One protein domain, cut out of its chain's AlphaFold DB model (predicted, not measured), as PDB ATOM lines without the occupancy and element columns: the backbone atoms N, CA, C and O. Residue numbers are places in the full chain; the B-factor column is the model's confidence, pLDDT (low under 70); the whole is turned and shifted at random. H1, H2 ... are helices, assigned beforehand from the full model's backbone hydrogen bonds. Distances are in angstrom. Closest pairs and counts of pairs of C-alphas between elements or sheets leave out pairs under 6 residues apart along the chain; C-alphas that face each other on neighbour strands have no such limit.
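AT A GLANCE: This is residues 192 to 264 of the 272 residues of an uncharacterized protein of Verrucomicrobia bacterium (UniProt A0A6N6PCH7). What shape do the four helices make? H4 and H2 meet at about a right angle, and H1 on one side and H3 on the other each pack on both, in a compact cluster of crossed helices. The links 204 to 212 and 239 to 247 loop out at opposite ends of the longest axis. What is it made of? The printed part has 73 residues with four named helices, H1 H2 H3 H4 along the chain, and no named strand; its class is all helix. It is compact, with a radius of gyration of the C-alphas of 11.5 A, and spans 33 by 26 by 20 A.

IN THESE COORDINATES: Where is the longest helix? H4, residues 248 to 263, measures 22.0 A from C-alpha 248 at (47.051, 34.118, 41.783) to C-alpha 263 at (30.895, 48.543, 45.842). Where are the others? H2, residues 213 to 226, measures 19.8 A. H1, residues 192 to 203, measures 16.5 A from C-alpha 192 at (38.096, 44.866, 55.118), and H3, residues 228 to 238, measures 14.9 A.

HOW THE PARTS SIT: What does H4 touch? With residues 248 to 255 alone it touches H2, about perpendicular at 89 degrees, the closest C-alphas, of Lys 216 and Ile 251, being 7.0 A apart. It touches H3, about perpendicular at 81 degrees, closest at C-alphas 238 and 250, 5.6 A, and H1, opposite ways at a steep tilt of 67 degrees, closest at C-alphas 193 and 262, 6.2 A. What else does H2 touch? It touches H3, opposite ways at a steep tilt of 49 degrees, closest at C-alphas 224 and 231, 5.3 A. It touches H1, only just about perpendicular at 72 degrees, closest at C-alphas 203 and 215, 6.0 A. What of H1 and H3, and the backbones? H1 and H3 are apart. In H1, H2, H3 and H4 every O i to N i+4 pair is within hydrogen-bond range.

THE WHOLE: How large is it? The two C-alphas farthest apart, of His 207 and Gly 242, are 33.6 A apart. Is it unbroken? The printed part has no cut; the link H2 to H3 is tight, and those from H1 to H2 and from H3 to H4 are short. Where is confidence low? The mean pLDDT of the printed part is 71.5, and 29 residues are under 70, among them 200 to 211 and 259 to 264.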
ATOM      1  N   ALA A 192      37.761  45.245  56.489       54.41
ATOM      2  CA  ALA A 192      38.096  44.866  55.118       54.41
ATOM      3  C   ALA A 192      38.255  46.076  54.171       54.41
ATOM      4  O   ALA A 192      39.231  46.169  53.428       54.41
ATOM      5  N   GLN A 193      37.355  47.058  54.257       56.53
ATOM      6  CA  GLN A 193      37.406  48.278  53.448       56.53
ATOM      7  C   GLN A 193      38.635  49.126  53.813       56.53
ATOM      8  O   GLN A 193      39.335  49.622  52.932       56.53
ATOM      9  N   LYS A 194      38.959  49.236  55.110       61.97
ATOM     10  CA  LYS A 194      40.140  49.975  55.590       61.97
ATOM     11  C   LYS A 194      41.450  49.320  55.145       61.97
ATOM     12  O   LYS A 194      42.397  50.025  54.789       61.97
ATOM     13  N   LEU A 195      41.507  47.985  55.138       63.66
ATOM     14  CA  LEU A 195      42.650  47.237  54.612       63.66
ATOM     15  C   LEU A 195      42.838  47.513  53.117       63.66
ATOM     16  O   LEU A 195      43.931  47.897  52.712       63.66
ATOM     17  N   TYR A 196      41.778  47.402  52.317       65.19
ATOM     18  CA  TYR A 196      41.851  47.659  50.876       65.19
ATOM     19  C   TYR A 196      42.256  49.105  50.555       65.19
ATOM     20  O   TYR A 196      43.122  49.327  49.711       65.19
ATOM     21  N   MET A 197      41.728  50.092  51.287       61.22
ATOM     22  CA  MET A 197      42.132  51.497  51.145       61.22
ATOM     23  C   MET A 197      43.625  51.721  51.424       61.22
ATOM     24  O   MET A 197      44.278  52.489  50.715       61.22
ATOM     25  N   ALA A 198      44.187  51.045  52.430       65.94
ATOM     26  CA  ALA A 198      45.614  51.131  52.733       65.94
ATOM     27  C   ALA A 198      46.483  50.521  51.618       65.94
ATOM     28  O   ALA A 198      47.552  51.052  51.315       65.94
ATOM     29  N   LEU A 199      46.019  49.441  50.984       71.50
ATOM     30  CA  LEU A 199      46.714  48.815  49.856       71.50
ATOM     31  C   LEU A 199      46.652  49.694  48.606       71.50
ATOM     32  O   LEU A 199      47.681  49.915  47.975       71.50
ATOM     33  N   LEU A 200      45.492  50.277  48.292       64.56
ATOM     34  CA  LEU A 200      45.374  51.244  47.198       64.56
ATOM     35  C   LEU A 200      46.320  52.433  47.393       64.56
ATOM     36  O   LEU A 200      47.043  52.795  46.474       64.56
ATOM     37  N   LYS A 201      46.401  53.000  48.602       68.94
ATOM     38  CA  LYS A 201      47.285  54.144  48.880       68.94
ATOM     39  C   LYS A 201      48.765  53.852  48.597       68.94
ATOM     40  O   LYS A 201      49.490  54.756  48.193       68.94
ATOM     41  N   ASN A 202      49.204  52.615  48.826       62.72
ATOM     42  CA  ASN A 202      50.606  52.229  48.675       62.72
ATOM     43  C   ASN A 202      50.936  51.662  47.286       62.72
ATOM     44  O   ASN A 202      52.080  51.779  46.853       62.72
ATOM     45  N   PHE A 203      49.965  51.054  46.595       67.38
ATOM     46  CA  PHE A 203      50.213  50.286  45.369       67.38
ATOM     47  C   PHE A 203      49.448  50.790  44.137       67.38
ATOM     48  O   PHE A 203      49.909  50.546  43.025       67.38
ATOM     49  N   ASP A 204      48.337  51.518  44.290       66.50
ATOM     50  CA  ASP A 204      47.596  52.137  43.179       66.50
ATOM     51  C   ASP A 204      48.156  53.533  42.863       66.50
ATOM     52  O   ASP A 204      47.592  54.571  43.213       66.50
ATOM     53  N   THR A 205      49.313  53.544  42.198       53.25
ATOM     54  CA  THR A 205      50.008  54.767  41.760       53.25
ATOM     55  C   THR A 205      49.257  55.512  40.652       53.25
ATOM     56  O   THR A 205      49.498  56.696  40.435       53.25
ATOM     57  N   GLU A 206      48.345  54.836  39.948       55.75
ATOM     58  CA  GLU A 206      47.559  55.420  38.855       55.75
ATOM     59  C   GLU A 206      46.212  55.989  39.329       55.75
ATOM     60  O   GLU A 206      45.490  56.579  38.526       55.75
ATOM     61  N   HIS A 207      45.873  55.832  40.617       52.62
ATOM     62  CA  HIS A 207      44.603  56.250  41.223       52.62
ATOM     63  C   HIS A 207      43.365  55.762  40.452       52.62
ATOM     64  O   HIS A 207      42.334  56.438  40.414       52.62
ATOM     65  N   LYS A 208      43.456  54.580  39.828       57.97
ATOM     66  CA  LYS A 208      42.355  53.988  39.050       57.97
ATOM     67  C   LYS A 208      41.337  53.265  39.932       57.97
ATOM     68  O   LYS A 208      40.317  52.800  39.425       57.97
ATOM     69  N   GLY A 209      41.607  53.149  41.232       53.88
ATOM     70  CA  GLY A 209      40.748  52.474  42.200       53.88
ATOM     71  C   GLY A 209      40.763  50.951  42.070       53.88
ATOM     72  O   GLY A 209      39.919  50.292  42.668       53.88
ATOM     73  N   LYS A 210      41.696  50.387  41.286       65.88
ATOM     74  CA  LYS A 210      41.860  48.943  41.066       65.88
ATOM     75  C   LYS A 210      43.339  48.585  40.988       65.88
ATOM     76  O   LYS A 210      44.097  49.215  40.258       65.88
ATOM     77  N   LEU A 211      43.724  47.527  41.695       65.62
ATOM     78  CA  LEU A 211      45.076  46.973  41.636       65.62
ATOM     79  C   LEU A 211      45.194  46.026  40.433       65.62
ATOM     80  O   LEU A 211      44.357  45.144  40.238       65.62
ATOM     81  N   THR A 212      46.248  46.178  39.638       72.88
ATOM     82  CA  THR A 212      46.643  45.195  38.614       72.88
ATOM     83  C   THR A 212      47.108  43.884  39.270       72.88
ATOM     84  O   THR A 212      47.499  43.907  40.439       72.88
ATOM     85  N   PRO A 213      47.135  42.736  38.561       75.56
ATOM     86  CA  PRO A 213      47.574  41.453  39.133       75.56
ATOM     87  C   PRO A 213      48.947  41.526  39.819       75.56
ATOM     88  O   PRO A 213      49.122  41.069  40.946       75.56
ATOM     89  N   LYS A 214      49.895  42.237  39.198       74.56
ATOM     90  CA  LYS A 214      51.232  42.468  39.760       74.56
ATOM     91  C   LYS A 214      51.195  43.284  41.059       74.56
ATOM     92  O   LYS A 214      51.900  42.960  42.009       74.56
ATOM     93  N   GLN A 215      50.355  44.318  41.126       74.88
ATOM     94  CA  GLN A 215      50.176  45.126  42.338       74.88
ATOM     95  C   GLN A 215      49.444  44.353  43.440       74.88
ATOM     96  O   GLN A 215      49.765  44.525  44.613       74.88
ATOM     97  N   LYS A 216      48.498  43.475  43.083       80.88
ATOM     98  CA  LYS A 216      47.814  42.577  44.027       80.88
ATOM     99  C   LYS A 216      48.808  41.631  44.705       80.88
ATOM    100  O   LYS A 216      48.774  41.488  45.924       80.88
ATOM    101  N   GLN A 217      49.742  41.067  43.944       78.56
ATOM    102  CA  GLN A 217      50.797  40.213  44.487       78.56
ATOM    103  C   GLN A 217      51.742  40.978  45.429       78.56
ATOM    104  O   GLN A 217      51.967  40.549  46.557       78.56
ATOM    105  N   GLN A 218      52.207  42.166  45.026       76.12
ATOM    106  CA  GLN A 218      53.042  43.024  45.883       76.12
ATOM    107  C   GLN A 218      52.319  43.469  47.162       76.12
ATOM    108  O   GLN A 218      52.921  43.556  48.231       76.12
ATOM    109  N   ALA A 219      51.015  43.729  47.071       77.88
ATOM    110  CA  ALA A 219      50.179  44.058  48.216       77.88
ATOM    111  C   ALA A 219      50.073  42.883  49.202       77.88
ATOM    112  O   ALA A 219      50.151  43.095  50.410       77.88
ATOM    113  N   VAL A 220      49.946  41.650  48.709       80.31
ATOM    114  CA  VAL A 220      49.898  40.442  49.548       80.31
ATOM    115  C   VAL A 220      51.247  40.175  50.214       80.31
ATOM    116  O   VAL A 220      51.284  39.936  51.419       80.31
ATOM    117  N   GLU A 221      52.358  40.335  49.494       78.25
ATOM    118  CA  GLU A 221      53.709  40.266  50.074       78.25
ATOM    119  C   GLU A 221      53.935  41.352  51.137       78.25
ATOM    120  O   GLU A 221      54.542  41.116  52.184       78.25
ATOM    121  N   PHE A 222      53.409  42.557  50.912       77.56
ATOM    122  CA  PHE A 222      53.464  43.629  51.899       77.56
ATOM    123  C   PHE A 222      52.680  43.278  53.166       77.56
ATOM    124  O   PHE A 222      53.177  43.532  54.263       77.56
ATOM    125  N   ILE A 223      51.494  42.675  53.038       78.56
ATOM    126  CA  ILE A 223      50.706  42.192  54.183       78.56
ATOM    127  C   ILE A 223      51.459  41.079  54.910       78.56
ATOM    128  O   ILE A 223      51.558  41.133  56.132       78.56
ATOM    129  N   GLN A 224      52.045  40.127  54.183       78.75
ATOM    130  CA  GLN A 224      52.833  39.039  54.761       78.75
ATOM    131  C   GLN A 224      53.982  39.565  55.633       78.75
ATOM    132  O   GLN A 224      54.172  39.094  56.752       78.75
ATOM    133  N   ASN A 225      54.705  40.581  55.154       73.44
ATOM    134  CA  ASN A 225      55.884  41.116  55.838       73.44
ATOM    135  C   ASN A 225      55.569  42.167  56.916       73.44
ATOM    136  O   ASN A 225      56.285  42.257  57.908       73.44
ATOM    137  N   ASN A 226      54.522  42.980  56.736       63.22
ATOM    138  CA  ASN A 226      54.227  44.115  57.627       63.22
ATOM    139  C   ASN A 226      53.030  43.867  58.552       63.22
ATOM    140  O   ASN A 226      52.854  44.588  59.533       63.22
ATOM    141  N   ARG A 227      52.163  42.898  58.231       69.12
ATOM    142  CA  ARG A 227      50.925  42.604  58.971       69.12
ATOM    143  C   ARG A 227      50.692  41.086  59.064       69.12
ATOM    144  O   ARG A 227      49.672  40.603  58.568       69.12
ATOM    145  N   PRO A 228      51.586  40.333  59.732       70.88
ATOM    146  CA  PRO A 228      51.527  38.869  59.776       70.88
ATOM    147  C   PRO A 228      50.210  38.335  60.357       70.88
ATOM    148  O   PRO A 228      49.695  37.342  59.861       70.88
ATOM    149  N   GLN A 229      49.609  39.032  61.329       69.25
ATOM    150  CA  GLN A 229      48.304  38.650  61.891       69.25
ATOM    151  C   GLN A 229      47.178  38.731  60.849       69.25
ATOM    152  O   GLN A 229      46.347  37.836  60.746       69.25
ATOM    153  N   VAL A 230      47.183  39.777  60.015       66.56
ATOM    154  CA  VAL A 230      46.226  39.903  58.909       66.56
ATOM    155  C   VAL A 230      46.497  38.806  57.888       66.56
ATOM    156  O   VAL A 230      45.563  38.131  57.478       66.56
ATOM    157  N   PHE A 231      47.761  38.566  57.532       76.38
ATOM    158  CA  PHE A 231      48.126  37.504  56.595       76.38
ATOM    159  C   PHE A 231      47.654  36.119  57.060       76.38
ATOM    160  O   PHE A 231      47.107  35.363  56.266       76.38
ATOM    161  N   GLU A 232      47.771  35.814  58.353       74.19
ATOM    162  CA  GLU A 232      47.293  34.554  58.926       74.19
ATOM    163  C   GLU A 232      45.776  34.372  58.742       74.19
ATOM    164  O   GLU A 232      45.312  33.291  58.373       74.19
ATOM    165  N   THR A 233      44.991  35.440  58.927       73.56
ATOM    166  CA  THR A 233      43.541  35.402  58.659       73.56
ATOM    167  C   THR A 233      43.212  35.235  57.175       73.56
ATOM    168  O   THR A 233      42.177  34.652  56.847       73.56
ATOM    169  N   LEU A 234      44.084  35.709  56.278       77.19
ATOM    170  CA  LEU A 234      43.918  35.535  54.836       77.19
ATOM    171  C   LEU A 234      44.186  34.091  54.431       77.19
ATOM    172  O   LEU A 234      43.360  33.508  53.741       77.19
ATOM    173  N   ILE A 235      45.278  33.507  54.924       81.56
ATOM    174  CA  ILE A 235      45.607  32.096  54.709       81.56
ATOM    175  C   ILE A 235      44.453  31.214  55.201       81.56
ATOM    176  O   ILE A 235      43.894  30.447  54.430       81.56
ATOM    177  N   LYS A 236      43.954  31.416  56.425       82.38
ATOM    178  CA  LYS A 236      42.815  30.640  56.960       82.38
ATOM    179  C   LYS A 236      41.536  30.691  56.108       82.38
ATOM    180  O   LYS A 236      40.722  29.776  56.203       82.38
ATOM    181  N   LYS A 237      41.315  31.762  55.337       78.00
ATOM    182  CA  LYS A 237      40.091  31.961  54.540       78.00
ATOM    183  C   LYS A 237      40.253  31.650  53.055       78.00
ATOM    184  O   LYS A 237      39.267  31.274  52.425       78.00
ATOM    185  N   TYR A 238      41.443  31.863  52.506       81.38
ATOM    186  CA  TYR A 238      41.679  31.878  51.066       81.38
ATOM    187  C   TYR A 238      42.783  30.915  50.605       81.38
ATOM    188  O   TYR A 238      42.854  30.702  49.405       81.38
ATOM    189  N   ASP A 239      43.588  30.318  51.498       87.56
ATOM    190  CA  ASP A 239      44.546  29.245  51.159       87.56
ATOM    191  C   ASP A 239      43.803  27.900  51.068       87.56
ATOM    192  O   ASP A 239      43.652  27.167  52.050       87.56
ATOM    193  N   PHE A 240      43.258  27.602  49.889       82.19
ATOM    194  CA  PHE A 240      42.518  26.366  49.623       82.19
ATOM    195  C   PHE A 240      43.450  25.200  49.307       82.19
ATOM    196  O   PHE A 240      43.088  24.041  49.524       82.19
ATOM    197  N   ASN A 241      44.627  25.502  48.761       78.88
ATOM    198  CA  ASN A 241      45.625  24.502  48.399       78.88
ATOM    199  C   ASN A 241      46.492  24.069  49.610       78.88
ATOM    200  O   ASN A 241      47.183  23.049  49.534       78.88
ATOM    201  N   GLY A 242      46.414  24.792  50.735       80.06
ATOM    202  CA  GLY A 242      47.074  24.496  52.005       80.06
ATOM    203  C   GLY A 242      48.589  24.689  51.976       80.06
ATOM    204  O   GLY A 242      49.298  24.064  52.770       80.06
ATOM    205  N   ASN A 243      49.110  25.482  51.037       77.31
ATOM    206  CA  ASN A 243      50.549  25.635  50.823       77.31
ATOM    207  C   ASN A 243      51.175  26.770  51.662       77.31
ATOM    208  O   ASN A 243      52.389  26.996  51.583       77.31
ATOM    209  N   GLY A 244      50.372  27.474  52.469       76.25
ATOM    210  CA  GLY A 244      50.807  28.581  53.319       76.25
ATOM    211  C   GLY A 244      51.121  29.869  52.550       76.25
ATOM    212  O   GLY A 244      51.758  30.775  53.097       76.25
ATOM    213  N   LYS A 245      50.709  29.957  51.284       81.88
ATOM    214  CA  LYS A 245      50.811  31.122  50.400       81.88
ATOM    215  C   LYS A 245      49.485  31.298  49.668       81.88
ATOM    216  O   LYS A 245      48.718  30.362  49.529       81.88
ATOM    217  N   LEU A 246      49.238  32.514  49.191       80.31
ATOM    218  CA  LEU A 246      48.108  32.776  48.307       80.31
ATOM    219  C   LEU A 246      48.612  32.764  46.867       80.31
ATOM    220  O   LEU A 246      49.494  33.554  46.517       80.31
ATOM    221  N   ASP A 247      48.078  31.861  46.056       83.25
ATOM    222  CA  ASP A 247      48.316  31.838  44.617       83.25
ATOM    223  C   ASP A 247      47.493  32.911  43.877       83.25
ATOM    224  O   ASP A 247      46.697  33.643  44.464       83.25
ATOM    225  N   GLU A 248      47.704  33.064  42.569       78.69
ATOM    226  CA  GLU A 248      47.051  34.118  41.783       78.69
ATOM    227  C   GLU A 248      45.510  34.022  41.797       78.69
ATOM    228  O   GLU A 248      44.823  35.052  41.793       78.69
ATOM    229  N   GLU A 249      44.953  32.813  41.873       78.69
ATOM    230  CA  GLU A 249      43.507  32.582  41.924       78.69
ATOM    231  C   GLU A 249      42.945  32.955  43.304       78.69
ATOM    232  O   GLU A 249      41.912  33.628  43.410       78.69
ATOM    233  N   GLU A 250      43.660  32.590  44.367       83.44
ATOM    234  CA  GLU A 250      43.334  32.893  45.763       83.44
ATOM    235  C   GLU A 250      43.444  34.396  46.057       83.44
ATOM    236  O   GLU A 250      42.539  34.999  46.647       83.44
ATOM    237  N   ILE A 251      44.496  35.039  45.544       81.00
ATOM    238  CA  ILE A 251      44.688  36.492  45.562       81.00
ATOM    239  C   ILE A 251      43.533  37.185  44.834       81.00
ATOM    240  O   ILE A 251      42.979  38.173  45.326       81.00
ATOM    241  N   THR A 252      43.134  36.677  43.668       79.69
ATOM    242  CA  THR A 252      42.038  37.265  42.889       79.69
ATOM    243  C   THR A 252      40.710  37.190  43.638       79.69
ATOM    244  O   THR A 252      39.986  38.189  43.670       79.69
ATOM    245  N   LYS A 253      40.410  36.064  44.301       80.69
ATOM    246  CA  LYS A 253      39.222  35.927  45.162       80.69
ATOM    247  C   LYS A 253      39.254  36.891  46.344       80.69
ATOM    248  O   LYS A 253      38.275  37.598  46.567       80.69
ATOM    249  N   PHE A 254      40.384  36.973  47.044       81.38
ATOM    250  CA  PHE A 254      40.572  37.893  48.164       81.38
ATOM    251  C   PHE A 254      40.306  39.353  47.767       81.38
ATOM    252  O   PHE A 254      39.491  40.034  48.390       81.38
ATOM    253  N   PHE A 255      40.944  39.837  46.697       77.06
ATOM    254  CA  PHE A 255      40.724  41.207  46.234       77.06
ATOM    255  C   PHE A 255      39.323  41.415  45.646       77.06
ATOM    256  O   PHE A 255      38.779  42.506  45.782       77.06
ATOM    257  N   GLY A 256      38.717  40.391  45.041       78.44
ATOM    258  CA  GLY A 256      37.334  40.443  44.565       78.44
ATOM    259  C   GLY A 256      36.319  40.601  45.702       78.44
ATOM    260  O   GLY A 256      35.386  41.396  45.587       78.44
ATOM    261  N   ASP A 257      36.514  39.906  46.822       76.50
ATOM    262  CA  ASP A 257      35.677  40.078  48.014       76.50
ATOM    263  C   ASP A 257      35.890  41.454  48.652       76.50
ATOM    264  O   ASP A 257      34.919  42.126  49.008       76.50
ATOM    265  N   LEU A 258      37.137  41.930  48.718       71.19
ATOM    266  CA  LEU A 258      37.441  43.285  49.181       71.19
ATOM    267  C   LEU A 258      36.765  44.357  48.314       71.19
ATOM    268  O   LEU A 258      36.151  45.279  48.853       71.19
ATOM    269  N   GLU A 259      36.797  44.212  46.992       69.81
ATOM    270  CA  GLU A 259      36.129  45.117  46.049       69.81
ATOM    271  C   GLU A 259      34.600  45.124  46.246       69.81
ATOM    272  O   GLU A 259      33.987  46.193  46.324       69.81
ATOM    273  N   LYS A 260      33.974  43.954  46.439       69.56
ATOM    274  CA  LYS A 260      32.530  43.846  46.730       69.56
ATOM    275  C   LYS A 260      32.133  44.523  48.041       69.56
ATOM    276  O   LYS A 260      31.060  45.128  48.123       69.56
ATOM    277  N   THR A 261      32.992  44.471  49.063       59.62
ATOM    278  CA  THR A 261      32.712  45.185  50.319       59.62
ATOM    279  C   THR A 261      32.672  46.698  50.140       59.62
ATOM    280  O   THR A 261      32.053  47.364  50.959       59.62
ATOM    281  N   ILE A 262      33.289  47.250  49.093       55.09
ATOM    282  CA  ILE A 262      33.335  48.696  48.830       55.09
ATOM    283  C   ILE A 262      32.239  49.113  47.845       55.09
ATOM    284  O   ILE A 262      31.640  50.171  48.020       55.09
ATOM    285  N   SER A 263      31.918  48.264  46.863       49.72
ATOM    286  CA  SER A 263      30.895  48.543  45.842       49.72
ATOM    287  C   SER A 263      29.449  48.471  46.357       49.72
ATOM    288  O   SER A 263      28.547  49.019  45.735       49.72
ATOM    289  N   THR A 264      29.205  47.855  47.518       42.84
ATOM    290  CA  THR A 264      27.862  47.725  48.128       42.84
ATOM    291  C   THR A 264      27.253  49.047  48.623       42.84
ATOM    292  O   THR A 264      26.162  49.045  49.191       42.84
TER     293      THR A 264